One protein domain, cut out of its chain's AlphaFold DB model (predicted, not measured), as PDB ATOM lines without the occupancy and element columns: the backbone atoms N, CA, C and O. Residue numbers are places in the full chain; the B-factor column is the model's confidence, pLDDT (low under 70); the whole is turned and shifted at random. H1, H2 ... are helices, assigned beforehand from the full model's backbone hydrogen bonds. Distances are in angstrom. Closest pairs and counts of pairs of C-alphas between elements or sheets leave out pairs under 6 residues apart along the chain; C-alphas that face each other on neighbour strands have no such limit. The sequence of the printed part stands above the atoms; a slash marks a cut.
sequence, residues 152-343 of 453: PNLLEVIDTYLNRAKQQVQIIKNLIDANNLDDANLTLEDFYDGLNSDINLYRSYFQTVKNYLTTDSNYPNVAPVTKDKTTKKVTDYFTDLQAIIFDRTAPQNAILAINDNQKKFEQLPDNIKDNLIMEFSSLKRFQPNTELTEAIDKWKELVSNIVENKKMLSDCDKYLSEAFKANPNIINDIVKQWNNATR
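This is residues 152 to 343 of the 453 residues of an uncharacterized protein of Mucilaginibacter psychrotolerans (UniProt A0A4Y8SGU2). What shape does the model have? It is a long rod of helices laid mostly lengthwise: H2 folds back along one end part of the long H3, H4 runs back along its other end part, and H4 is in turn beside H5 and H6, which follow one after the other. H7 folds back along H6, H9 folds back along H7 at the far end of the rod, and the short H8 lies near H3 and H7. What is it made of? The printed part has 192 residues with nine named helices in the order H1 to H9 and no named strand, and its class is all helix. It is loose, with a radius of gyration of the C-alphas of 21.0 A and spans of 77 by 29 by 27 A.

What do the first helices meet? H1, residues 156 to 161, is close to but not clearly touching H3, residues 181 to 214; their closest C-alphas, Tyr 161 and Asp 198, are 6.9 A apart. H2, residues 163 to 176, forms a hairpin with H3 at a shallow tilt of 11 degrees, with the closest C-alphas, Ile 172 and Ala 184, 5.0 A apart; H3 touches it with residues 181 to 195 alone. What follows? H4, residues 224 to 242, forms a hairpin with H3, which touches it with residues 203 to 214 alone; the closest C-alphas, Thr 214 and Thr 231, are 5.2 A apart. H4 forms another hairpin with H5, residues 251 to 266, at a shallow tilt of 9 degrees, with the closest C-alphas, Leu 241 and Asn 261, 6.8 A apart; H4 touches it with residues 234 to 241 alone. H4 also touches H6, residues 268 to 281, with residues 225 to 230 alone, where the C-alphas of Thr 226 and Asn 275 are closest at 5.4 A. Where are the last helices? H7, residues 290 to 307, forms a hairpin with H6, which touches it with residues 268 to 273 alone; the C-alphas of Pro 269 and Lys 300 are closest at 5.2 A. H8, residues 316 to 325, only just touches H3, with 3 pairs of C-alphas within 8 A, and H3 touches it with residues 205 to 208 alone; the closest C-alphas, Thr 208 and Asp 317, are 7.0 A apart. H9, residues 330 to 342, touches H7, which touches it with residues 291 to 299 alone; the C-alphas of Leu 292 and Gln 337 are closest at 5.3 A. What sums this up? H3 to H8 form a bundle, a group of helices running roughly alongside one another, while H2 and H4, for instance, are apart. In H1 to H9 every O i to N i+4 pair is within hydrogen-bond range.

Where do the named helices begin and end? C-alpha 156, where H1 begins, is at (68.372, 9.755, 84.190), and C-alpha 342, where H9 ends, is at (52.140, 1.960, 121.022). How long are the longer ones? From first to last C-alpha H3 measures 49.0 A, H4 26.9 A, H7 25.2 A and H5 23.2 A.

How far does it reach? The two C-alphas farthest apart, those of Asn 179 and Arg 343, are 77.0 A from each other. Is it broken, and how sure is it? The printed part has no cut and no long link. The mean pLDDT of the printed part is 75.5, with residues 216 to 224, 280 to 288, 309 to 335 and 337 to 343 under 70.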
ATOM      1  N   PRO A 152      77.344   6.345  80.538       73.19
ATOM      2  CA  PRO A 152      76.222   5.502  80.967       73.19
ATOM      3  C   PRO A 152      75.999   5.476  82.490       73.19
ATOM      4  O   PRO A 152      75.024   4.893  82.949       73.19
ATOM      5  N   ASN A 153      76.894   6.083  83.278       80.88
ATOM      6  CA  ASN A 153      76.766   6.236  84.732       80.88
ATOM      7  C   ASN A 153      76.186   7.605  85.152       80.88
ATOM      8  O   ASN A 153      76.260   7.964  86.337       80.88
ATOM      9  N   LEU A 154      75.684   8.400  84.200       82.44
ATOM     10  CA  LEU A 154      74.813   9.536  84.491       82.44
ATOM     11  C   LEU A 154      73.429   9.029  84.897       82.44
ATOM     12  O   LEU A 154      72.871   8.135  84.265       82.44
ATOM     13  N   LEU A 155      72.879   9.616  85.953       81.38
ATOM     14  CA  LEU A 155      71.511   9.359  86.380       81.38
ATOM     15  C   LEU A 155      70.519  10.010  85.413       81.38
ATOM     16  O   LEU A 155      70.755  11.112  84.922       81.38
ATOM     17  N   GLU A 156      69.383   9.355  85.183       78.88
ATOM     18  CA  GLU A 156      68.372   9.755  84.190       78.88
ATOM     19  C   GLU A 156      67.830  11.180  84.414       78.88
ATOM     20  O   GLU A 156      67.553  11.904  83.456       78.88
ATOM     21  N   VAL A 157      67.737  11.615  85.677       75.06
ATOM     22  CA  VAL A 157      67.380  12.995  86.046       75.06
ATOM     23  C   VAL A 157      68.398  13.981  85.463       75.06
ATOM     24  O   VAL A 157      68.020  14.915  84.760       75.06
ATOM     25  N   ILE A 158      69.695  13.746  85.689       78.81
ATOM     26  CA  ILE A 158      70.786  14.596  85.187       78.81
ATOM     27  C   ILE A 158      70.890  14.509  83.661       78.81
ATOM     28  O   ILE A 158      71.037  15.531  82.993       78.81
ATOM     29  N   ASP A 159      70.740  13.311  83.096       77.38
ATOM     30  CA  ASP A 159      70.739  13.082  81.650       77.38
ATOM     31  C   ASP A 159      69.644  13.894  80.935       77.38
ATOM     32  O   ASP A 159      69.877  14.465  79.866       77.38
ATOM     33  N   THR A 160      68.478  14.030  81.582       74.31
ATOM     34  CA  THR A 160      67.347  14.827  81.091       74.31
ATOM     35  C   THR A 160      67.691  16.317  80.993       74.31
ATOM     36  O   THR A 160      67.414  16.923  79.955       74.31
ATOM     37  N   TYR A 161      68.340  16.894  82.017       71.88
ATOM     38  CA  TYR A 161      68.832  18.283  81.983       71.88
ATOM     39  C   TYR A 161      69.903  18.487  80.900       71.88
ATOM     40  O   TYR A 161      69.924  19.511  80.222       71.88
ATOM     41  N   LEU A 162      70.750  17.485  80.660       79.94
ATOM     42  CA  LEU A 162      71.844  17.561  79.690       79.94
ATOM     43  C   LEU A 162      71.414  17.388  78.219       79.94
ATOM     44  O   LEU A 162      72.260  17.466  77.328       79.94
ATOM     45  N   ASN A 163      70.127  17.199  77.912       78.19
ATOM     46  CA  ASN A 163      69.669  17.037  76.525       78.19
ATOM     47  C   ASN A 163      69.938  18.263  75.637       78.19
ATOM     48  O   ASN A 163      70.352  18.098  74.487       78.19
ATOM     49  N   ARG A 164      69.786  19.488  76.162       78.75
ATOM     50  CA  ARG A 164      70.170  20.720  75.446       78.75
ATOM     51  C   ARG A 164      71.678  20.739  75.173       78.75
ATOM     52  O   ARG A 164      72.096  20.952  74.037       78.75
ATOM     53  N   ALA A 165      72.475  20.440  76.197       82.88
ATOM     54  CA  ALA A 165      73.932  20.367  76.120       82.88
ATOM     55  C   ALA A 165      74.407  19.343  75.063       82.88
ATOM     56  O   ALA A 165      75.282  19.649  74.252       82.88
ATOM     57  N   LYS A 166      73.780  18.157  74.996       83.12
ATOM     58  CA  LYS A 166      74.026  17.137  73.955       83.12
ATOM     59  C   LYS A 166      73.746  17.662  72.543       83.12
ATOM     60  O   LYS A 166      74.559  17.457  71.643       83.12
ATOM     61  N   GLN A 167      72.615  18.345  72.348       83.44
ATOM     62  CA  GLN A 167      72.246  18.927  71.053       83.44
ATOM     63  C   GLN A 167      73.227  20.029  70.628       83.44
ATOM     64  O   GLN A 167      73.709  20.003  69.497       83.44
ATOM     65  N   GLN A 168      73.588  20.943  71.535       83.25
ATOM     66  CA  GLN A 168      74.576  21.994  71.269       83.25
ATOM     67  C   GLN A 168      75.950  21.410  70.902       83.25
ATOM     68  O   GLN A 168      76.509  21.810  69.886       83.25
ATOM     69  N   VAL A 169      76.459  20.399  71.618       86.00
ATOM     70  CA  VAL A 169      77.729  19.728  71.258       86.00
ATOM     71  C   VAL A 169      77.698  19.141  69.840       86.00
ATOM     72  O   VAL A 169      78.691  19.239  69.116       86.00
ATOM     73  N   GLN A 170      76.564  18.587  69.399       83.44
ATOM     74  CA  GLN A 170      76.419  18.106  68.022       83.44
ATOM     75  C   GLN A 170      76.385  19.253  66.995       83.44
ATOM     76  O   GLN A 170      76.932  19.097  65.902       83.44
ATOM     77  N   ILE A 171      75.788  20.402  67.330       82.94
ATOM     78  CA  ILE A 171      75.798  21.603  66.478       82.94
ATOM     79  C   ILE A 171      77.229  22.140  66.333       82.94
ATOM     80  O   ILE A 171      77.692  22.297  65.205       82.94
ATOM     81  N   ILE A 172      77.964  22.330  67.438       84.50
ATOM     82  CA  ILE A 172      79.352  22.828  67.410       84.50
ATOM     83  C   ILE A 172      80.240  21.868  66.603       84.50
ATOM     84  O   ILE A 172      81.002  22.309  65.745       84.50
ATOM     85  N   LYS A 173      80.083  20.546  66.779       84.12
ATOM     86  CA  LYS A 173      80.793  19.550  65.959       84.12
ATOM     87  C   LYS A 173      80.526  19.747  64.461       84.12
ATOM     88  O   LYS A 173      81.469  19.751  63.675       84.12
ATOM     89  N   ASN A 174      79.265  19.929  64.065       82.31
ATOM     90  CA  ASN A 174      78.900  20.140  62.661       82.31
ATOM     91  C   ASN A 174      79.474  21.455  62.093       82.31
ATOM     92  O   ASN A 174      79.749  21.527  60.897       82.31
ATOM     93  N   LEU A 175      79.655  22.486  62.927       81.38
ATOM     94  CA  LEU A 175      80.272  23.763  62.545       81.38
ATOM     95  C   LEU A 175      81.792  23.624  62.344       81.38
ATOM     96  O   LEU A 175      82.315  24.105  61.338       81.38
ATOM     97  N   ILE A 176      82.479  22.881  63.219       85.69
ATOM     98  CA  ILE A 176      83.905  22.532  63.070       85.69
ATOM     99  C   ILE A 176      84.132  21.682  61.816       85.69
ATOM    100  O   ILE A 176      84.986  22.020  60.999       85.69
ATOM    101  N   ASP A 177      83.324  20.635  61.604       81.12
ATOM    102  CA  ASP A 177      83.370  19.800  60.390       81.12
ATOM    103  C   ASP A 177      83.120  20.624  59.101       81.12
ATOM    104  O   ASP A 177      83.485  20.203  58.002       81.12
ATOM    105  N   ALA A 178      82.503  21.806  59.226       81.62
ATOM    106  CA  ALA A 178      82.244  22.758  58.149       81.62
ATOM    107  C   ALA A 178      83.252  23.928  58.073       81.62
ATOM    108  O   ALA A 178      83.013  24.852  57.290       81.62
ATOM    109  N   ASN A 179      84.347  23.898  58.849       84.12
ATOM    110  CA  ASN A 179      85.359  24.961  58.979       84.12
ATOM    111  C   ASN A 179      84.763  26.345  59.324       84.12
ATOM    112  O   ASN A 179      85.179  27.374  58.777       84.12
ATOM    113  N   ASN A 180      83.764  26.367  60.207       82.88
ATOM    114  CA  ASN A 180      83.103  27.577  60.682       82.88
ATOM    115  C   ASN A 180      83.468  27.850  62.150       82.88
ATOM    116  O   ASN A 180      82.727  27.481  63.059       82.88
ATOM    117  N   LEU A 181      84.655  28.427  62.361       83.50
ATOM    118  CA  LEU A 181      85.230  28.662  63.688       83.50
ATOM    119  C   LEU A 181      84.413  29.675  64.510       83.50
ATOM    120  O   LEU A 181      84.160  29.438  65.686       83.50
ATOM    121  N   ASP A 182      83.953  30.756  63.884       80.94
ATOM    122  CA  ASP A 182      83.278  31.875  64.555       80.94
ATOM    123  C   ASP A 182      81.932  31.434  65.147       80.94
ATOM    124  O   ASP A 182      81.708  31.558  66.351       80.94
ATOM    125  N   ASP A 183      81.068  30.813  64.331       78.94
ATOM    126  CA  ASP A 183      79.792  30.264  64.806       78.94
ATOM    127  C   ASP A 183      80.009  29.118  65.810       78.94
ATOM    128  O   ASP A 183      79.197  28.933  66.721       78.94
ATOM    129  N   ALA A 184      81.089  28.334  65.668       79.50
ATOM    130  CA  ALA A 184      81.431  27.282  66.626       79.50
ATOM    131  C   ALA A 184      81.801  27.870  67.997       79.50
ATOM    132  O   ALA A 184      81.316  27.365  69.009       79.50
ATOM    133  N   ASN A 185      82.586  28.951  68.031       85.31
ATOM    134  CA  ASN A 185      82.936  29.679  69.250       85.31
ATOM    135  C   ASN A 185      81.702  30.313  69.903       85.31
ATOM    136  O   ASN A 185      81.462  30.075  71.083       85.31
ATOM    137  N   LEU A 186      80.865  31.023  69.138       82.44
ATOM    138  CA  LEU A 186      79.613  31.601  69.648       82.44
ATOM    139  C   LEU A 186      78.687  30.522  70.238       82.44
ATOM    140  O   LEU A 186      78.192  30.655  71.355       82.44
ATOM    141  N   THR A 187      78.516  29.399  69.531       82.25
ATOM    142  CA  THR A 187      77.695  28.275  70.014       82.25
ATOM    143  C   THR A 187      78.315  27.590  71.246       82.25
ATOM    144  O   THR A 187      77.588  27.030  72.070       82.25
ATOM    145  N   LEU A 188      79.644  27.623  71.397       85.69
ATOM    146  CA  LEU A 188      80.355  27.105  72.569       85.69
ATOM    147  C   LEU A 188      80.182  28.018  73.797       85.69
ATOM    148  O   LEU A 188      79.998  27.510  74.903       85.69
ATOM    149  N   GLU A 189      80.156  29.341  73.619       85.31
ATOM    150  CA  GLU A 189      79.803  30.280  74.692       85.31
ATOM    151  C   GLU A 189      78.346  30.092  75.147       85.31
ATOM    152  O   GLU A 189      78.099  29.881  76.338       85.31
ATOM    153  N   ASP A 190      77.400  30.020  74.202       81.06
ATOM    154  CA  ASP A 190      75.983  29.701  74.455       81.06
ATOM    155  C   ASP A 190      75.782  28.337  75.144       81.06
ATOM    156  O   ASP A 190      74.800  28.118  75.866       81.06
ATOM    157  N   PHE A 191      76.679  27.381  74.893       86.88
ATOM    158  CA  PHE A 191      76.707  26.091  75.577       86.88
ATOM    159  C   PHE A 191      77.174  26.242  77.029       86.88
ATOM    160  O   PHE A 191      76.538  25.689  77.927       86.88
ATOM    161  N   TYR A 192      78.246  26.996  77.288       87.06
ATOM    162  CA  TYR A 192      78.746  27.197  78.648       87.06
ATOM    163  C   TYR A 192      77.766  27.979  79.524       87.06
ATOM    164  O   TYR A 192      77.545  27.597  80.676       87.06
ATOM    165  N   ASP A 193      77.146  29.028  78.990       83.12
ATOM    166  CA  ASP A 193      76.181  29.831  79.744       83.12
ATOM    167  C   ASP A 193      74.842  29.102  79.914       83.12
ATOM    168  O   ASP A 193      74.251  29.149  80.997       83.12
ATOM    169  N   GLY A 194      74.419  28.318  78.913       81.38
ATOM    170  CA  GLY A 194      73.310  27.370  79.045       81.38
ATOM    171  C   GLY A 194      73.549  26.347  80.159       81.38
ATOM    172  O   GLY A 194      72.733  26.230  81.070       81.38
ATOM    173  N   LEU A 195      74.703  25.676  80.149       84.56
ATOM    174  CA  LEU A 195      75.064  24.671  81.151       84.56
ATOM    175  C   LEU A 195      75.166  25.268  82.565       84.56
ATOM    176  O   LEU A 195      74.675  24.670  83.518       84.56
ATOM    177  N   ASN A 196      75.746  26.462  82.721       85.06
ATOM    178  CA  ASN A 196      75.767  27.162  84.009       85.06
ATOM    179  C   ASN A 196      74.350  27.535  84.488       85.06
ATOM    180  O   ASN A 196      74.045  27.424  85.677       85.06
ATOM    181  N   SER A 197      73.456  27.939  83.578       80.88
ATOM    182  CA  SER A 197      72.042  28.178  83.894       80.88
ATOM    183  C   SER A 197      71.352  26.900  84.390       80.88
ATOM    184  O   SER A 197      70.744  26.913  85.460       80.88
ATOM    185  N   ASP A 198      71.526  25.777  83.687       79.31
ATOM    186  CA  ASP A 198      70.940  24.480  84.050       79.31
ATOM    187  C   ASP A 198      71.440  23.989  85.427       79.31
ATOM    188  O   ASP A 198      70.657  23.515  86.254       79.31
ATOM    189  N   ILE A 199      72.727  24.202  85.738       81.88
ATOM    190  CA  ILE A 199      73.314  23.944  87.067       81.88
ATOM    191  C   ILE A 199      72.636  24.788  88.160       81.88
ATOM    192  O   ILE A 199      72.369  24.296  89.260       81.88
ATOM    193  N   ASN A 200      72.338  26.060  87.885       80.06
ATOM    194  CA  ASN A 200      71.700  26.946  88.860       80.06
ATOM    195  C   ASN A 200      70.192  26.671  89.014       80.06
ATOM    196  O   ASN A 200      69.667  26.784  90.125       80.06
ATOM    197  N   LEU A 201      69.505  26.213  87.964       77.06
ATOM    198  CA  LEU A 201      68.147  25.664  88.065       77.06
ATOM    199  C   LEU A 201      68.124  24.410  88.955       77.06
ATOM    200  O   LEU A 201      67.318  24.326  89.883       77.06
ATOM    201  N   TYR A 202      69.073  23.490  88.760       79.25
ATOM    202  CA  TYR A 202      69.237  22.304  89.605       79.25
ATOM    203  C   TYR A 202      69.561  22.650  91.076       79.25
ATOM    204  O   TYR A 202      69.076  22.004  92.004       79.25
ATOM    205  N   ARG A 203      70.322  23.717  91.344       80.56
ATOM    206  CA  ARG A 203      70.518  24.229  92.719       80.56
ATOM    207  C   ARG A 203      69.250  24.791  93.338       80.56
ATOM    208  O   ARG A 203      69.004  24.577  94.525       80.56
ATOM    209  N   SER A 204      68.477  25.525  92.544       77.50
ATOM    210  CA  SER A 204      67.226  26.148  92.982       77.50
ATOM    211  C   SER A 204      66.206  25.070  93.355       77.50
ATOM    212  O   SER A 204      65.583  25.150  94.410       77.50
ATOM    213  N   TYR A 205      66.155  23.988  92.573       77.38
ATOM    214  CA  TYR A 205      65.432  22.767  92.920       77.38
ATOM    215  C   TYR A 205      65.828  22.199  94.271       77.38
ATOM    216  O   TYR A 205      64.983  22.004  95.143       77.38
ATOM    217  N   PHE A 206      67.123  21.953  94.454       79.12
ATOM    218  CA  PHE A 206      67.617  21.334  95.670       79.12
ATOM    219  C   PHE A 206      67.357  22.220  96.897       79.12
ATOM    220  O   PHE A 206      67.097  21.702  97.979       79.12
ATOM    221  N   GLN A 207      67.352  23.552  96.739       79.38
ATOM    222  CA  GLN A 207      66.921  24.479  97.789       79.38
ATOM    223  C   GLN A 207      65.425  24.333  98.113       79.38
ATOM    224  O   GLN A 207      65.075  24.307  99.292       79.38
ATOM    225  N   THR A 208      64.550  24.207  97.111       75.25
ATOM    226  CA  THR A 208      63.114  23.956  97.319       75.25
ATOM    227  C   THR A 208      62.876  22.617  98.026       75.25
ATOM    228  O   THR A 208      62.196  22.583  99.054       75.25
ATOM    229  N   VAL A 209      63.497  21.521  97.570       77.31
ATOM    230  CA  VAL A 209      63.357  20.210  98.230       77.31
ATOM    231  C   VAL A 209      63.969  20.227  99.635       77.31
ATOM    232  O   VAL A 209      63.401  19.650 100.558       77.31
ATOM    233  N   LYS A 210      65.067  20.961  99.857       81.19
ATOM    234  CA  LYS A 210      65.608  21.213 101.200       81.19
ATOM    235  C   LYS A 210      64.612  21.944 102.097       81.19
ATOM    236  O   LYS A 210      64.348  21.473 103.200       81.19
ATOM    237  N   ASN A 211      64.050  23.070 101.658       76.12
ATOM    238  CA  ASN A 211      63.043  23.811 102.427       76.12
ATOM    239  C   ASN A 211      61.886  22.887 102.829       76.12
ATOM    240  O   ASN A 211      61.498  22.834 103.996       76.12
ATOM    241  N   TYR A 212      61.408  22.082 101.880       74.25
ATOM    242  CA  TYR A 212      60.384  21.079 102.126       74.25
ATOM    243  C   TYR A 212      60.817  20.050 103.194       74.25
ATOM    244  O   TYR A 212      60.153  19.903 104.221       74.25
ATOM    245  N   LEU A 213      61.965  19.388 103.019       76.31
ATOM    246  CA  LEU A 213      62.467  18.344 103.927       76.31
ATOM    247  C   LEU A 213      63.002  18.864 105.273       76.31
ATOM    248  O   LEU A 213      63.382  18.056 106.118       76.31
ATOM    249  N   THR A 214      63.018  20.177 105.500       76.38
ATOM    250  CA  THR A 214      63.342  20.791 106.803       76.38
ATOM    251  C   THR A 214      62.118  21.343 107.538       76.38
ATOM    252  O   THR A 214      62.233  21.739 108.696       76.38
ATOM    253  N   THR A 215      60.941  21.339 106.904       76.25
ATOM    254  CA  THR A 215      59.713  21.911 107.468       76.25
ATOM    255  C   THR A 215      59.033  20.943 108.446       76.25
ATOM    256  O   THR A 215      58.761  19.788 108.124       76.25
ATOM    257  N   ASP A 216      58.718  21.438 109.644       68.81
ATOM    258  CA  ASP A 216      58.182  20.680 110.783       68.81
ATOM    259  C   ASP A 216      56.919  19.863 110.477       68.81
ATOM    260  O   ASP A 216      56.840  18.703 110.871       68.81
ATOM    261  N   SER A 217      55.959  20.423 109.731       69.56
ATOM    262  CA  SER A 217      54.684  19.757 109.400       69.56
ATOM    263  C   SER A 217      54.828  18.498 108.540       69.56
ATOM    264  O   SER A 217      53.867  17.750 108.381       69.56
ATOM    265  N   ASN A 218      56.010  18.275 107.966       69.56
ATOM    266  CA  ASN A 218      56.284  17.188 107.031       69.56
ATOM    267  C   ASN A 218      56.856  15.942 107.723       69.56
ATOM    268  O   ASN A 218      57.134  14.944 107.059       69.56
ATOM    269  N   TYR A 219      57.016  15.993 109.048       68.06
ATOM    270  CA  TYR A 219      57.445  14.875 109.878       68.06
ATOM    271  C   TYR A 219      56.383  14.569 110.935       68.06
ATOM    272  O   TYR A 219      55.735  15.479 111.455       68.06
ATOM    273  N   PRO A 220      56.203  13.294 111.313       64.38
ATOM    274  CA  PRO A 220      55.351  12.962 112.442       64.38
ATOM    275  C   PRO A 220      55.972  13.533 113.731       64.38
ATOM    276  O   PRO A 220      57.093  13.176 114.089       64.38
ATOM    277  N   ASN A 221      55.220  14.362 114.471       67.06
ATOM    278  CA  ASN A 221      55.636  15.009 115.740       67.06
ATOM    279  C   ASN A 221      56.191  14.046 116.815       67.06
ATOM    280  O   ASN A 221      56.742  14.471 117.828       67.06
ATOM    281  N   VAL A 222      55.994  12.747 116.612       56.34
ATOM    282  CA  VAL A 222      56.350  11.640 117.499       56.34
ATOM    283  C   VAL A 222      57.723  11.022 117.178       56.34
ATOM    284  O   VAL A 222      58.147  10.116 117.890       56.34
ATOM    285  N   ALA A 223      58.418  11.512 116.140       64.56
ATOM    286  CA  ALA A 223      59.765  11.084 115.734       64.56
ATOM    287  C   ALA A 223      60.717  12.281 115.448       64.56
ATOM    288  O   ALA A 223      61.165  12.481 114.311       64.56
ATOM    289  N   PRO A 224      61.008  13.138 116.451       66.31
ATOM    290  CA  PRO A 224      61.821  14.341 116.260       66.31
ATOM    291  C   PRO A 224      63.287  14.049 115.895       66.31
ATOM    292  O   PRO A 224      63.905  14.847 115.190       66.31
ATOM    293  N   VAL A 225      63.864  12.911 116.304       73.75
ATOM    294  CA  VAL A 225      65.281  12.609 116.018       73.75
ATOM    295  C   VAL A 225      65.487  12.312 114.528       73.75
ATOM    296  O   VAL A 225      66.519  12.669 113.952       73.75
ATOM    297  N   THR A 226      64.498  11.704 113.873       73.38
ATOM    298  CA  THR A 226      64.484  11.483 112.423       73.38
ATOM    299  C   THR A 226      64.452  12.798 111.645       73.38
ATOM    300  O   THR A 226      65.186  12.932 110.661       73.38
ATOM    301  N   LYS A 227      63.677  13.791 112.105       77.62
ATOM    302  CA  LYS A 227      63.664  15.143 111.522       77.62
ATOM    303  C   LYS A 227      65.054  15.779 111.590       77.62
ATOM    304  O   LYS A 227      65.563  16.218 110.558       77.62
ATOM    305  N   ASP A 228      65.691  15.791 112.760       78.62
ATOM    306  CA  ASP A 228      66.997  16.439 112.956       78.62
ATOM    307  C   ASP A 228      68.102  15.784 112.111       78.62
ATOM    308  O   ASP A 228      68.886  16.467 111.444       78.62
ATOM    309  N   LYS A 229      68.139  14.444 112.072       80.06
ATOM    310  CA  LYS A 229      69.082  13.689 111.233       80.06
ATOM    311  C   LYS A 229      68.886  13.970 109.741       80.06
ATOM    312  O   LYS A 229      69.876  14.134 109.024       80.06
ATOM    313  N   THR A 230      67.638  14.027 109.276       78.31
ATOM    314  CA  THR A 230      67.313  14.306 107.868       78.31
ATOM    315  C   THR A 230      67.650  15.749 107.505       78.31
ATOM    316  O   THR A 230      68.381  15.983 106.545       78.31
ATOM    317  N   THR A 231      67.224  16.706 108.334       82.56
ATOM    318  CA  THR A 231      67.529  18.141 108.213       82.56
ATOM    319  C   THR A 231      69.027  18.380 108.068       82.56
ATOM    320  O   THR A 231      69.457  19.116 107.175       82.56
ATOM    321  N   LYS A 232      69.835  17.708 108.901       84.19
ATOM    322  CA  LYS A 232      71.293  17.763 108.803       84.19
ATOM    323  C   LYS A 232      71.797  17.192 107.474       84.19
ATOM    324  O   LYS A 232      72.450  17.924 106.740       84.19
ATOM    325  N   LYS A 233      71.455  15.943 107.125       84.31
ATOM    326  CA  LYS A 233      71.916  15.304 105.871       84.31
ATOM    327  C   LYS A 233      71.588  16.134 104.627       84.31
ATOM    328  O   LYS A 233      72.450  16.322 103.776       84.31
ATOM    329  N   VAL A 234      70.369  16.661 104.533       84.00
ATOM    330  CA  VAL A 234      69.929  17.487 103.395       84.00
ATOM    331  C   VAL A 234      70.664  18.827 103.353       84.00
ATOM    332  O   VAL A 234      71.008  19.314 102.277       84.00
ATOM    333  N   THR A 235      70.960  19.415 104.514       85.31
ATOM    334  CA  THR A 235      71.764  20.641 104.602       85.31
ATOM    335  C   THR A 235      73.221  20.394 104.212       85.31
ATOM    336  O   THR A 235      73.786  21.212 103.483       85.31
ATOM    337  N   ASP A 236      73.802  19.263 104.615       85.25
ATOM    338  CA  ASP A 236      75.146  18.839 104.212       85.25
ATOM    339  C   ASP A 236      75.200  18.640 102.678       85.25
ATOM    340  O   ASP A 236      76.037  19.248 102.011       85.25
ATOM    341  N   TYR A 237      74.246  17.910 102.080       86.19
ATOM    342  CA  TYR A 237      74.174  17.714 100.619       86.19
ATOM    343  C   TYR A 237      73.955  19.015  99.829       86.19
ATOM    344  O   TYR A 237      74.555  19.194  98.768       86.19
ATOM    345  N   PHE A 238      73.143  19.946 100.342       85.56
ATOM    346  CA  PHE A 238      72.983  21.266  99.726       85.56
ATOM    347  C   PHE A 238      74.279  22.087  99.806       85.56
ATOM    348  O   PHE A 238      74.605  22.814  98.871       85.56
ATOM    349  N   THR A 239      75.034  21.961 100.900       85.38
ATOM    350  CA  THR A 239      76.325  22.644 101.068       85.38
ATOM    351  C   THR A 239      77.358  22.101 100.077       85.38
ATOM    352  O   THR A 239      77.987  22.895  99.378       85.38
ATOM    353  N   ASP A 240      77.449  20.773  99.923       84.69
ATOM    354  CA  ASP A 240      78.235  20.113  98.865       84.69
ATOM    355  C   ASP A 240      77.863  20.662  97.467       84.69
ATOM    356  O   ASP A 240      78.742  20.941  96.655       84.69
ATOM    357  N   LEU A 241      76.566  20.844  97.181       86.94
ATOM    358  CA  LEU A 241      76.062  21.299  95.875       86.94
ATOM    359  C   LEU A 241      76.360  22.786  95.581       86.94
ATOM    360  O   LEU A 241      76.639  23.164  94.435       86.94
ATOM    361  N   GLN A 242      76.307  23.639  96.606       85.00
ATOM    362  CA  GLN A 242      76.690  25.053  96.507       85.00
ATOM    363  C   GLN A 242      78.206  25.235  96.363       85.00
ATOM    364  O   GLN A 242      78.641  26.183  95.716       85.00
ATOM    365  N   ALA A 243      79.012  24.316  96.906       84.81
ATOM    366  CA  ALA A 243      80.470  24.346  96.788       84.81
ATOM    367  C   ALA A 243      80.997  23.976  95.386       84.81
ATOM    368  O   ALA A 243      82.175  24.197  95.098       84.81
ATOM    369  N   ILE A 244      80.158  23.428  94.499       85.25
ATOM    370  CA  ILE A 244      80.533  23.163  93.104       85.25
ATOM    371  C   ILE A 244      80.803  24.500  92.394       85.25
ATOM    372  O   ILE A 244      79.988  25.417  92.436       85.25
ATOM    373  N   ILE A 245      81.923  24.623  91.689       82.19
ATOM    374  CA  ILE A 245      82.220  25.803  90.867       82.19
ATOM    375  C   ILE A 245      82.104  25.397  89.399       82.19
ATOM    376  O   ILE A 245      82.628  24.357  88.999       82.19
ATOM    377  N   PHE A 246      81.397  26.202  88.605       87.00
ATOM    378  CA  PHE A 246      81.385  26.036  87.157       87.00
ATOM    379  C   PHE A 246      82.629  26.698  86.561       87.00
ATOM    380  O   PHE A 246      82.826  27.903  86.704       87.00
ATOM    381  N   ASP A 247      83.460  25.898  85.901       85.81
ATOM    382  CA  ASP A 247      84.677  26.327  85.216       85.81
ATOM    383  C   ASP A 247      84.520  26.020  83.723       85.81
ATOM    384  O   ASP A 247      84.335  24.860  83.350       85.81
ATOM    385  N   ARG A 248      84.602  27.047  82.866       84.75
ATOM    386  CA  ARG A 248      84.489  26.902  81.402       84.75
ATOM    387  C   ARG A 248      85.604  26.031  80.800       84.75
ATOM    388  O   ARG A 248      85.391  25.422  79.758       84.75
ATOM    389  N   THR A 249      86.761  25.914  81.457       81.06
ATOM    390  CA  THR A 249      87.889  25.077  81.002       81.06
ATOM    391  C   THR A 249      87.743  23.603  81.395       81.06
ATOM    392  O   THR A 249      88.341  22.722  80.771       81.06
ATOM    393  N   ALA A 250      86.922  23.311  82.410       82.50
ATOM    394  CA  ALA A 250      86.668  21.959  82.901       82.50
ATOM    395  C   ALA A 250      85.193  21.718  83.310       82.50
ATOM    396  O   ALA A 250      84.933  21.178  84.395       82.50
ATOM    397  N   PRO A 251      84.208  22.051  82.451       83.81
ATOM    398  CA  PRO A 251      82.771  22.009  82.768       83.81
ATOM    399  C   PRO A 251      82.295  20.613  83.181       83.81
ATOM    400  O   PRO A 251      81.366  20.461  83.977       83.81
ATOM    401  N   GLN A 252      82.972  19.572  82.690       84.69
ATOM    402  CA  GLN A 252      82.711  18.188  83.053       84.69
ATOM    403  C   GLN A 252      82.836  17.897  84.554       84.69
ATOM    404  O   GLN A 252      82.146  17.011  85.057       84.69
ATOM    405  N   ASN A 253      83.682  18.637  85.278       87.88
ATOM    406  CA  ASN A 253      83.874  18.433  86.712       87.88
ATOM    407  C   ASN A 253      82.598  18.802  87.482       87.88
ATOM    408  O   ASN A 253      82.209  18.083  88.401       87.88
ATOM    409  N   ALA A 254      81.910  19.870  87.062       88.00
ATOM    410  CA  ALA A 254      80.632  20.272  87.639       88.00
ATOM    411  C   ALA A 254      79.530  19.241  87.339       88.00
ATOM    412  O   ALA A 254      78.802  18.853  88.249       88.00
ATOM    413  N   ILE A 255      79.456  18.733  86.100       89.00
ATOM    414  CA  ILE A 255      78.489  17.689  85.709       89.00
ATOM    415  C   ILE A 255      78.663  16.422  86.563       89.00
ATOM    416  O   ILE A 255      77.691  15.899  87.110       89.00
ATOM    417  N   LEU A 256      79.901  15.934  86.710       88.00
ATOM    418  CA  LEU A 256      80.191  14.737  87.504       88.00
ATOM    419  C   LEU A 256      79.893  14.955  88.995       88.00
ATOM    420  O   LEU A 256      79.257  14.104  89.613       88.00
ATOM    421  N   ALA A 257      80.274  16.107  89.556       88.44
ATOM    422  CA  ALA A 257      80.002  16.438  90.954       88.44
ATOM    423  C   ALA A 257      78.496  16.553  91.261       88.44
ATOM    424  O   ALA A 257      78.055  16.114  92.322       88.44
ATOM    425  N   ILE A 258      77.693  17.081  90.329       88.94
ATOM    426  CA  ILE A 258      76.226  17.122  90.448       88.94
ATOM    427  C   ILE A 258      75.638  15.710  90.397       88.94
ATOM    428  O   ILE A 258      74.820  15.363  91.244       88.94
ATOM    429  N   ASN A 259      76.092  14.877  89.458       89.31
ATOM    430  CA  ASN A 259      75.649  13.487  89.341       89.31
ATOM    431  C   ASN A 259      75.960  12.672  90.609       89.31
ATOM    432  O   ASN A 259      75.118  11.916  91.085       89.31
ATOM    433  N   ASP A 260      77.141  12.855  91.200       88.50
ATOM    434  CA  ASP A 260      77.506  12.174  92.443       88.50
ATOM    435  C   ASP A 260      76.796  12.760  93.679       88.50
ATOM    436  O   ASP A 260      76.531  12.024  94.629       88.50
ATOM    437  N   ASN A 261      76.415  14.044  93.670       87.31
ATOM    438  CA  ASN A 261      75.532  14.623  94.688       87.31
ATOM    439  C   ASN A 261      74.108  14.035  94.589       87.31
ATOM    440  O   ASN A 261      73.583  13.565  95.600       87.31
ATOM    441  N   GLN A 262      73.538  13.932  93.381       86.88
ATOM    442  CA  GLN A 262      72.237  13.288  93.149       86.88
ATOM    443  C   GLN A 262      72.236  11.817  93.601       86.88
ATOM    444  O   GLN A 262      71.304  11.403  94.281       86.88
ATOM    445  N   LYS A 263      73.303  11.039  93.353       87.00
ATOM    446  CA  LYS A 263      73.415   9.655  93.875       87.00
ATOM    447  C   LYS A 263      73.342   9.570  95.401       87.00
ATOM    448  O   LYS A 263      72.792   8.608  95.933       87.00
ATOM    449  N   LYS A 264      73.911  10.543  96.128       84.06
ATOM    450  CA  LYS A 264      73.762  10.626  97.594       84.06
ATOM    451  C   LYS A 264      72.323  10.986  97.976       84.06
ATOM    452  O   LYS A 264      71.824  10.507  98.991       84.06
ATOM    453  N   PHE A 265      71.670  11.826  97.175       84.00
ATOM    454  CA  PHE A 265      70.306  12.289  97.407       84.00
ATOM    455  C   PHE A 265      69.258  11.197  97.166       84.00
ATOM    456  O   PHE A 265      68.366  11.039  97.988       84.00
ATOM    457  N   GLU A 266      69.424  10.357  96.143       83.81
ATOM    458  CA  GLU A 266      68.567   9.189  95.858       83.81
ATOM    459  C   GLU A 266      68.564   8.141  96.985       83.81
ATOM    460  O   GLU A 266      67.610   7.386  97.133       83.81
ATOM    461  N   GLN A 267      69.574   8.140  97.861       83.81
ATOM    462  CA  GLN A 267      69.591   7.305  99.070       83.81
ATOM    463  C   GLN A 267      68.790   7.906 100.236       83.81
ATOM    464  O   GLN A 267      68.611   7.260 101.271       83.81
ATOM    465  N   LEU A 268      68.352   9.162 100.141       83.31
ATOM    466  CA  LEU A 268      67.695   9.871 101.232       83.31
ATOM    467  C   LEU A 268      66.330   9.280 101.644       83.31
ATOM    468  O   LEU A 268      66.129   9.165 102.854       83.31
ATOM    469  N   PRO A 269      65.426   8.857 100.733       83.88
ATOM    470  CA  PRO A 269      64.141   8.255 101.109       83.88
ATOM    471  C   PRO A 269      64.318   6.998 101.976       83.88
ATOM    472  O   PRO A 269      63.650   6.846 102.998       83.88
ATOM    473  N   ASP A 270      65.275   6.131 101.627       82.12
ATOM    474  CA  ASP A 270      65.621   4.947 102.426       82.12
ATOM    475  C   ASP A 270      66.232   5.322 103.782       82.12
ATOM    476  O   ASP A 270      65.803   4.825 104.819       82.12
ATOM    477  N   ASN A 271      67.158   6.285 103.811       81.06
ATOM    478  CA  ASN A 271      67.714   6.797 105.067       81.06
ATOM    479  C   ASN A 271      66.647   7.398 106.000       81.06
ATOM    480  O   ASN A 271      66.787   7.329 107.223       81.06
ATOM    481  N   ILE A 272      65.615   8.029 105.445       78.38
ATOM    482  CA  ILE A 272      64.479   8.578 106.188       78.38
ATOM    483  C   ILE A 272      63.631   7.438 106.772       78.38
ATOM    484  O   ILE A 272      63.362   7.436 107.977       78.38
ATOM    485  N   LYS A 273      63.282   6.438 105.949       81.56
ATOM    486  CA  LYS A 273      62.564   5.223 106.366       81.56
ATOM    487  C   LYS A 273      63.297   4.488 107.494       81.56
ATOM    488  O   LYS A 273      62.690   4.197 108.525       81.56
ATOM    489  N   ASP A 274      64.592   4.234 107.334       78.38
ATOM    490  CA  ASP A 274      65.400   3.507 108.318       78.38
ATOM    491  C   ASP A 274      65.507   4.259 109.649       78.38
ATOM    492  O   ASP A 274      65.449   3.645 110.717       78.38
ATOM    493  N   ASN A 275      65.618   5.593 109.616       77.94
ATOM    494  CA  ASN A 275      65.609   6.402 110.835       77.94
ATOM    495  C   ASN A 275      64.254   6.344 111.556       77.94
ATOM    496  O   ASN A 275      64.262   6.125 112.768       77.94
ATOM    497  N   LEU A 276      63.124   6.445 110.838       74.31
ATOM    498  CA  LEU A 276      61.794   6.267 111.440       74.31
ATOM    499  C   LEU A 276      61.655   4.887 112.088       74.31
ATOM    500  O   LEU A 276      61.288   4.789 113.258       74.31
ATOM    501  N   ILE A 277      61.965   3.816 111.352       73.44
ATOM    502  CA  ILE A 277      61.832   2.437 111.847       73.44
ATOM    503  C   ILE A 277      62.712   2.221 113.085       73.44
ATOM    504  O   ILE A 277      62.263   1.607 114.055       73.44
ATOM    505  N   MET A 278      63.935   2.756 113.092       73.56
ATOM    506  CA  MET A 278      64.858   2.692 114.228       73.56
ATOM    507  C   MET A 278      64.338   3.466 115.449       73.56
ATOM    508  O   MET A 278      64.396   2.954 116.567       73.56
ATOM    509  N   GLU A 279      63.815   4.679 115.250       72.75
ATOM    510  CA  GLU A 279      63.256   5.513 116.320       72.75
ATOM    511  C   GLU A 279      62.001   4.861 116.921       72.75
ATOM    512  O   GLU A 279      61.928   4.694 118.140       72.75
ATOM    513  N   PHE A 280      61.082   4.355 116.092       68.56
ATOM    514  CA  PHE A 280      59.903   3.609 116.544       68.56
ATOM    515  C   PHE A 280      60.258   2.302 117.270       68.56
ATOM    516  O   PHE A 280      59.734   2.042 118.354       68.56
ATOM    517  N   SER A 281      61.203   1.518 116.740       67.06
ATOM    518  CA  SER A 281      61.638   0.248 117.347       67.06
ATOM    519  C   SER A 281      62.381   0.425 118.677       67.06
ATOM    520  O   SER A 281      62.511  -0.530 119.439       67.06
ATOM    521  N   SER A 282      62.857   1.637 118.988       68.00
ATOM    522  CA  SER A 282      63.516   1.947 120.265       68.00
ATOM    523  C   SER A 282      62.544   2.087 121.452       68.00
ATOM    524  O   SER A 282      62.968   2.111 122.612       68.00
ATOM    525  N   LEU A 283      61.232   2.163 121.192       63.66
ATOM    526  CA  LEU A 283      60.211   2.397 122.211       63.66
ATOM    527  C   LEU A 283      59.829   1.106 122.953       63.66
ATOM    528  O   LEU A 283      59.406   0.119 122.358       63.66
ATOM    529  N   LYS A 284      59.864   1.151 124.295       49.72
ATOM    530  CA  LYS A 284      59.651   0.018 125.234       49.72
ATOM    531  C   LYS A 284      58.350  -0.803 125.092       49.72
ATOM    532  O   LYS A 284      58.174  -1.756 125.849       49.72
ATOM    533  N   ARG A 285      57.413  -0.416 124.223       61.47
ATOM    534  CA  ARG A 285      56.099  -1.066 124.032       61.47
ATOM    535  C   ARG A 285      55.687  -1.217 122.563       61.47
ATOM    536  O   ARG A 285      54.539  -1.548 122.302       61.47
ATOM    537  N   PHE A 286      56.589  -0.956 121.621       60.38
ATOM    538  CA  PHE A 286      56.280  -1.047 120.199       60.38
ATOM    539  C   PHE A 286      56.044  -2.503 119.772       60.38
ATOM    540  O   PHE A 286      56.898  -3.361 120.002       60.38
ATOM    541  N   GLN A 287      54.915  -2.772 119.115       62.84
ATOM    542  CA  GLN A 287      54.766  -3.942 118.250       62.84
ATOM    543  C   GLN A 287      54.556  -3.463 116.808       62.84
ATOM    544  O   GLN A 287      53.618  -2.702 116.569       62.84
ATOM    545  N   PRO A 288      55.400  -3.872 115.843       61.16
ATOM    546  CA  PRO A 288      55.216  -3.474 114.454       61.16
ATOM    547  C   PRO A 288      53.930  -4.087 113.884       61.16
ATOM    548  O   PRO A 288      53.783  -5.308 113.863       61.16
ATOM    549  N   ASN A 289      53.020  -3.243 113.387       71.06
ATOM    550  CA  ASN A 289      51.909  -3.661 112.532       71.06
ATOM    551  C   ASN A 289      52.232  -3.391 111.051       71.06
ATOM    552  O   ASN A 289      53.035  -2.520 110.698       71.06
ATOM    553  N   THR A 290      51.589  -4.153 110.166       76.44
ATOM    554  CA  THR A 290      51.745  -4.015 108.711       76.44
ATOM    555  C   THR A 290      51.349  -2.615 108.240       76.44
ATOM    556  O   THR A 290      52.041  -2.016 107.428       76.44
ATOM    557  N   GLU A 291      50.296  -2.047 108.832       73.25
ATOM    558  CA  GLU A 291      49.697  -0.767 108.438       73.25
ATOM    559  C   GLU A 291      50.633   0.436 108.665       73.25
ATOM    560  O   GLU A 291      50.667   1.347 107.840       73.25
ATOM    561  N   LEU A 292      51.434   0.444 109.743       71.81
ATOM    562  CA  LEU A 292      52.479   1.458 109.939       71.81
ATOM    563  C   LEU A 292      53.602   1.306 108.907       71.81
ATOM    564  O   LEU A 292      54.124   2.305 108.420       71.81
ATOM    565  N   THR A 293      53.959   0.068 108.556       74.31
ATOM    566  CA  THR A 293      54.998  -0.201 107.551       74.31
ATOM    567  C   THR A 293      54.545   0.281 106.172       74.31
ATOM    568  O   THR A 293      55.278   1.014 105.518       74.31
ATOM    569  N   GLU A 294      53.300  -0.013 105.784       78.50
ATOM    570  CA  GLU A 294      52.672   0.499 104.559       78.50
ATOM    571  C   GLU A 294      52.572   2.033 104.534       78.50
ATOM    572  O   GLU A 294      52.797   2.645 103.491       78.50
ATOM    573  N   ALA A 295      52.251   2.679 105.660       71.62
ATOM    574  CA  ALA A 295      52.200   4.141 105.745       71.62
ATOM    575  C   ALA A 295      53.594   4.781 105.585       71.62
ATOM    576  O   ALA A 295      53.742   5.769 104.863       71.62
ATOM    577  N   ILE A 296      54.625   4.189 106.201       78.56
ATOM    578  CA  ILE A 296      56.025   4.608 106.033       78.56
ATOM    579  C   ILE A 296      56.499   4.364 104.593       78.56
ATOM    580  O   ILE A 296      57.185   5.218 104.039       78.56
ATOM    581  N   ASP A 297      56.121   3.249 103.964       79.88
ATOM    582  CA  ASP A 297      56.503   2.940 102.582       79.88
ATOM    583  C   ASP A 297      55.850   3.876 101.561       79.88
ATOM    584  O   ASP A 297      56.532   4.337 100.647       79.88
ATOM    585  N   LYS A 298      54.585   4.268 101.755       77.06
ATOM    586  CA  LYS A 298      53.950   5.315 100.935       77.06
ATOM    587  C   LYS A 298      54.622   6.680 101.118       77.06
ATOM    588  O   LYS A 298      54.764   7.430 100.156       77.06
ATOM    589  N   TRP A 299      55.068   7.013 102.332       74.94
ATOM    590  CA  TRP A 299      55.834   8.245 102.557       74.94
ATOM    591  C   TRP A 299      57.233   8.170 101.936       74.94
ATOM    592  O   TRP A 299      57.667   9.144 101.325       74.94
ATOM    593  N   LYS A 300      57.906   7.010 101.990       82.25
ATOM    594  CA  LYS A 300      59.141   6.767 101.233       82.25
ATOM    595  C   LYS A 300      58.899   6.979  99.740       82.25
ATOM    596  O   LYS A 300      59.654   7.722  99.131       82.25
ATOM    597  N   GLU A 301      57.871   6.361  99.157       79.94
ATOM    598  CA  GLU A 301      57.532   6.499  97.733       79.94
ATOM    599  C   GLU A 301      57.298   7.966  97.352       79.94
ATOM    600  O   GLU A 301      57.821   8.441  96.345       79.94
ATOM    601  N   LEU A 302      56.591   8.720  98.195       75.12
ATOM    602  CA  LEU A 302      56.383  10.155  98.019       75.12
ATOM    603  C   LEU A 302      57.707  10.939  98.044       75.12
ATOM    604  O   LEU A 302      57.943  11.755  97.157       75.12
ATOM    605  N   VAL A 303      58.600  10.665  99.000       75.25
ATOM    606  CA  VAL A 303      59.923  11.315  99.076       75.25
ATOM    607  C   VAL A 303      60.848  10.871  97.932       75.25
ATOM    608  O   VAL A 303      61.581  11.703  97.410       75.25
ATOM    609  N   SER A 304      60.773   9.620  97.468       78.50
ATOM    610  CA  SER A 304      61.447   9.136  96.251       78.50
ATOM    611  C   SER A 304      60.967   9.894  95.017       78.50
ATOM    612  O   SER A 304      61.780  10.486  94.319       78.50
ATOM    613  N   ASN A 305      59.653   9.999  94.800       74.25
ATOM    614  CA  ASN A 305      59.077  10.766  93.688       74.25
ATOM    615  C   ASN A 305      59.499  12.247  93.701       74.25
ATOM    616  O   ASN A 305      59.608  12.866  92.645       74.25
ATOM    617  N   ILE A 306      59.767  12.807  94.883       73.00
ATOM    618  CA  ILE A 306      60.295  14.165  95.067       73.00
ATOM    619  C   ILE A 306      61.794  14.242  94.779       73.00
ATOM    620  O   ILE A 306      62.240  15.202  94.172       73.00
ATOM    621  N   VAL A 307      62.584  13.265  95.212       73.06
ATOM    622  CA  VAL A 307      64.041  13.216  95.011       73.06
ATOM    623  C   VAL A 307      64.407  12.891  93.554       73.06
ATOM    624  O   VAL A 307      65.395  13.401  93.022       73.06
ATOM    625  N   GLU A 308      63.582  12.085  92.890       70.69
ATOM    626  CA  GLU A 308      63.792  11.530  91.551       70.69
ATOM    627  C   GLU A 308      63.005  12.281  90.453       70.69
ATOM    628  O   GLU A 308      63.014  11.843  89.300       70.69
ATOM    629  N   ASN A 309      62.292  13.379  90.764       66.81
ATOM    630  CA  ASN A 309      61.346  13.997  89.820       66.81
ATOM    631  C   ASN A 309      62.001  14.385  88.478       66.81
ATOM    632  O   ASN A 309      62.789  15.325  88.371       66.81
ATOM    633  N   LYS A 310      61.573  13.690  87.420       57.59
ATOM    634  CA  LYS A 310      62.055  13.837  86.039       57.59
ATOM    635  C   LYS A 310      61.383  14.982  85.263       57.59
ATOM    636  O   LYS A 310      61.740  15.228  84.115       57.59
ATOM    637  N   LYS A 311      60.372  15.652  85.833       52.47
ATOM    638  CA  LYS A 311      59.504  16.619  85.132       52.47
ATOM    639  C   LYS A 311      59.576  18.033  85.720       52.47
ATOM    640  O   LYS A 311      58.675  18.456  86.432       52.47
ATOM    641  N   MET A 312      60.616  18.745  85.283       52.59
ATOM    642  CA  MET A 312      60.785  20.208  85.205       52.59
ATOM    643  C   MET A 312      60.582  21.100  86.442       52.59
ATOM    644  O   MET A 312      59.573  21.085  87.141       52.59
ATOM    645  N   LEU A 313      61.519  22.043  86.562       49.53
ATOM    646  CA  LEU A 313      61.471  23.178  87.471       49.53
ATOM    647  C   LEU A 313      61.221  24.508  86.768       49.53
ATOM    648  O   LEU A 313      62.128  25.273  86.458       49.53
ATOM    649  N   SER A 314      59.939  24.806  86.640       45.09
ATOM    650  CA  SER A 314      59.412  26.167  86.786       45.09
ATOM    651  C   SER A 314      58.348  26.200  87.892       45.09
ATOM    652  O   SER A 314      58.313  27.130  88.687       45.09
ATOM    653  N   ASP A 315      57.577  25.114  88.010       54.12
ATOM    654  CA  ASP A 315      56.471  24.913  88.954       54.12
ATOM    655  C   ASP A 315      56.827  23.917  90.093       54.12
ATOM    656  O   ASP A 315      55.982  23.142  90.529       54.12
ATOM    657  N   CYS A 316      58.071  23.879  90.597       50.78
ATOM    658  CA  CYS A 316      58.465  22.865  91.599       50.78
ATOM    659  C   CYS A 316      57.652  22.936  92.892       50.78
ATOM    660  O   CYS A 316      57.107  21.923  93.325       50.78
ATOM    661  N   ASP A 317      57.503  24.133  93.463       54.78
ATOM    662  CA  ASP A 317      56.698  24.350  94.670       54.78
ATOM    663  C   ASP A 317      55.254  23.857  94.472       54.78
ATOM    664  O   ASP A 317      54.637  23.320  95.392       54.78
ATOM    665  N   LYS A 318      54.736  23.971  93.244       59.97
ATOM    666  CA  LYS A 318      53.411  23.495  92.851       59.97
ATOM    667  C   LYS A 318      53.370  21.981  92.637       59.97
ATOM    668  O   LYS A 318      52.442  21.370  93.141       59.97
ATOM    669  N   TYR A 319      54.359  21.358  91.989       59.78
ATOM    670  CA  TYR A 319      54.456  19.892  91.900       59.78
ATOM    671  C   TYR A 319      54.538  19.255  93.292       59.78
ATOM    672  O   TYR A 319      53.819  18.301  93.575       59.78
ATOM    673  N   LEU A 320      55.369  19.811  94.181       58.03
ATOM    674  CA  LEU A 320      55.448  19.368  95.571       58.03
ATOM    675  C   LEU A 320      54.100  19.578  96.269       58.03
ATOM    676  O   LEU A 320      53.567  18.640  96.856       58.03
ATOM    677  N   SER A 321      53.498  20.766  96.151       58.72
ATOM    678  CA  SER A 321      52.169  21.038  96.712       58.72
ATOM    679  C   SER A 321      51.105  20.060  96.198       58.72
ATOM    680  O   SER A 321      50.329  19.551  96.999       58.72
ATOM    681  N   GLU A 322      51.084  19.739  94.904       62.69
ATOM    682  CA  GLU A 322      50.151  18.791  94.284       62.69
ATOM    683  C   GLU A 322      50.406  17.345  94.745       62.69
ATOM    684  O   GLU A 322      49.456  16.646  95.099       62.69
ATOM    685  N   ALA A 323      51.665  16.906  94.845       59.84
ATOM    686  CA  ALA A 323      52.027  15.582  95.360       59.84
ATOM    687  C   ALA A 323      51.610  15.388  96.834       59.84
ATOM    688  O   ALA A 323      51.145  14.306  97.212       59.84
ATOM    689  N   PHE A 324      51.707  16.442  97.657       54.31
ATOM    690  CA  PHE A 324      51.222  16.429  99.043       54.31
ATOM    691  C   PHE A 324      49.706  16.591  99.165       54.31
ATOM    692  O   PHE A 324      49.105  15.901  99.983       54.31
ATOM    693  N   LYS A 325      49.061  17.407  98.322       55.06
ATOM    694  CA  LYS A 325      47.590  17.486  98.231       55.06
ATOM    695  C   LYS A 325      46.952  16.180  97.761       55.06
ATOM    696  O   LYS A 325      45.833  15.878  98.151       55.06
ATOM    697  N   ALA A 326      47.668  15.371  96.978       54.88
ATOM    698  CA  ALA A 326      47.250  14.012  96.639       54.88
ATOM    699  C   ALA A 326      47.367  13.025  97.821       54.88
ATOM    700  O   ALA A 326      46.738  11.970  97.796       54.88
ATOM    701  N   ASN A 327      48.142  13.357  98.863       56.72
ATOM    702  CA  ASN A 327      48.404  12.501 100.026       56.72
ATOM    703  C   ASN A 327      48.296  13.261 101.374       56.72
ATOM    704  O   ASN A 327      49.180  13.130 102.228       56.72
ATOM    705  N   PRO A 328      47.223  14.038 101.627       54.91
ATOM    706  CA  PRO A 328      47.191  15.033 102.706       54.91
ATOM    707  C   PRO A 328      47.172  14.398 104.106       54.91
ATOM    708  O   PRO A 328      47.463  15.056 105.101       54.91
ATOM    709  N   ASN A 329      46.856  13.103 104.186       64.06
ATOM    710  CA  ASN A 329      46.765  12.351 105.432       64.06
ATOM    711  C   ASN A 329      47.984  11.466 105.725       64.06
ATOM    712  O   ASN A 329      48.002  10.861 106.787       64.06
ATOM    713  N   ILE A 330      49.020  11.400 104.876       66.94
ATOM    714  CA  ILE A 330      50.114  10.416 105.048       66.94
ATOM    715  C   ILE A 330      50.834  10.547 106.404       66.94
ATOM    716  O   ILE A 330      51.086   9.548 107.076       66.94
ATOM    717  N   ILE A 331      51.090  11.778 106.860       65.00
ATOM    718  CA  ILE A 331      51.706  12.041 108.170       65.00
ATOM    719  C   ILE A 331      50.720  11.730 109.306       65.00
ATOM    720  O   ILE A 331      51.107  11.139 110.315       65.00
ATOM    721  N   ASN A 332      49.436  12.058 109.127       69.31
ATOM    722  CA  ASN A 332      48.377  11.744 110.089       69.31
ATOM    723  C   ASN A 332      48.169  10.229 110.232       69.31
ATOM    724  O   ASN A 332      47.966   9.753 111.346       69.31
ATOM    725  N   ASP A 333      48.279   9.465 109.145       68.62
ATOM    726  CA  ASP A 333      48.181   8.007 109.131       68.62
ATOM    727  C   ASP A 333      49.395   7.364 109.813       68.62
ATOM    728  O   ASP A 333      49.210   6.467 110.633       68.62
ATOM    729  N   ILE A 334      50.618   7.868 109.590       67.81
ATOM    730  CA  ILE A 334      51.808   7.436 110.347       67.81
ATOM    731  C   ILE A 334      51.626   7.721 111.847       67.81
ATOM    732  O   ILE A 334      51.846   6.832 112.668       67.81
ATOM    733  N   VAL A 335      51.173   8.922 112.229       68.06
ATOM    734  CA  VAL A 335      50.915   9.277 113.641       68.06
ATOM    735  C   VAL A 335      49.793   8.420 114.240       68.06
ATOM    736  O   VAL A 335      49.901   7.974 115.383       68.06
ATOM    737  N   LYS A 336      48.719   8.154 113.494       70.81
ATOM    738  CA  LYS A 336      47.594   7.313 113.921       70.81
ATOM    739  C   LYS A 336      48.029   5.863 114.116       70.81
ATOM    740  O   LYS A 336      47.762   5.294 115.171       70.81
ATOM    741  N   GLN A 337      48.746   5.284 113.154       69.69
ATOM    742  CA  GLN A 337      49.224   3.907 113.264       69.69
ATOM    743  C   GLN A 337      50.338   3.754 114.303       69.69
ATOM    744  O   GLN A 337      50.373   2.745 114.998       69.69
ATOM    745  N   TRP A 338      51.168   4.776 114.524       66.50
ATOM    746  CA  TRP A 338      52.081   4.820 115.668       66.50
ATOM    747  C   TRP A 338      51.336   4.842 117.010       66.50
ATOM    748  O   TRP A 338      51.694   4.092 117.923       66.50
ATOM    749  N   ASN A 339      50.278   5.654 117.137       67.00
ATOM    750  CA  ASN A 339      49.431   5.656 118.332       67.00
ATOM    751  C   ASN A 339      48.800   4.273 118.555       67.00
ATOM    752  O   ASN A 339      48.830   3.791 119.679       67.00
ATOM    753  N   ASN A 340      48.319   3.595 117.508       65.56
ATOM    754  CA  ASN A 340      47.783   2.231 117.603       65.56
ATOM    755  C   ASN A 340      48.861   1.197 117.998       65.56
ATOM    756  O   ASN A 340      48.637   0.372 118.879       65.56
ATOM    757  N   ALA A 341      50.050   1.265 117.394       59.91
ATOM    758  CA  ALA A 341      51.168   0.341 117.632       59.91
ATOM    759  C   ALA A 341      51.860   0.527 119.000       59.91
ATOM    760  O   ALA A 341      52.601  -0.350 119.449       59.91
ATOM    761  N   THR A 342      51.637   1.666 119.666       60.59
ATOM    762  CA  THR A 342      52.140   1.960 121.022       60.59
ATOM    763  C   THR A 342      51.052   1.879 122.098       60.59
ATOM    764  O   THR A 342      51.347   1.488 123.233       60.59
ATOM    765  N   ARG A 343      49.790   2.173 121.756       52.53
ATOM    766  CA  ARG A 343      48.597   1.888 122.567       52.53
ATOM    767  C   ARG A 343      48.041   0.506 122.234       52.53
ATOM    768  O   ARG A 343      46.995   0.367 121.601       52.53
TER     769      ARG A 343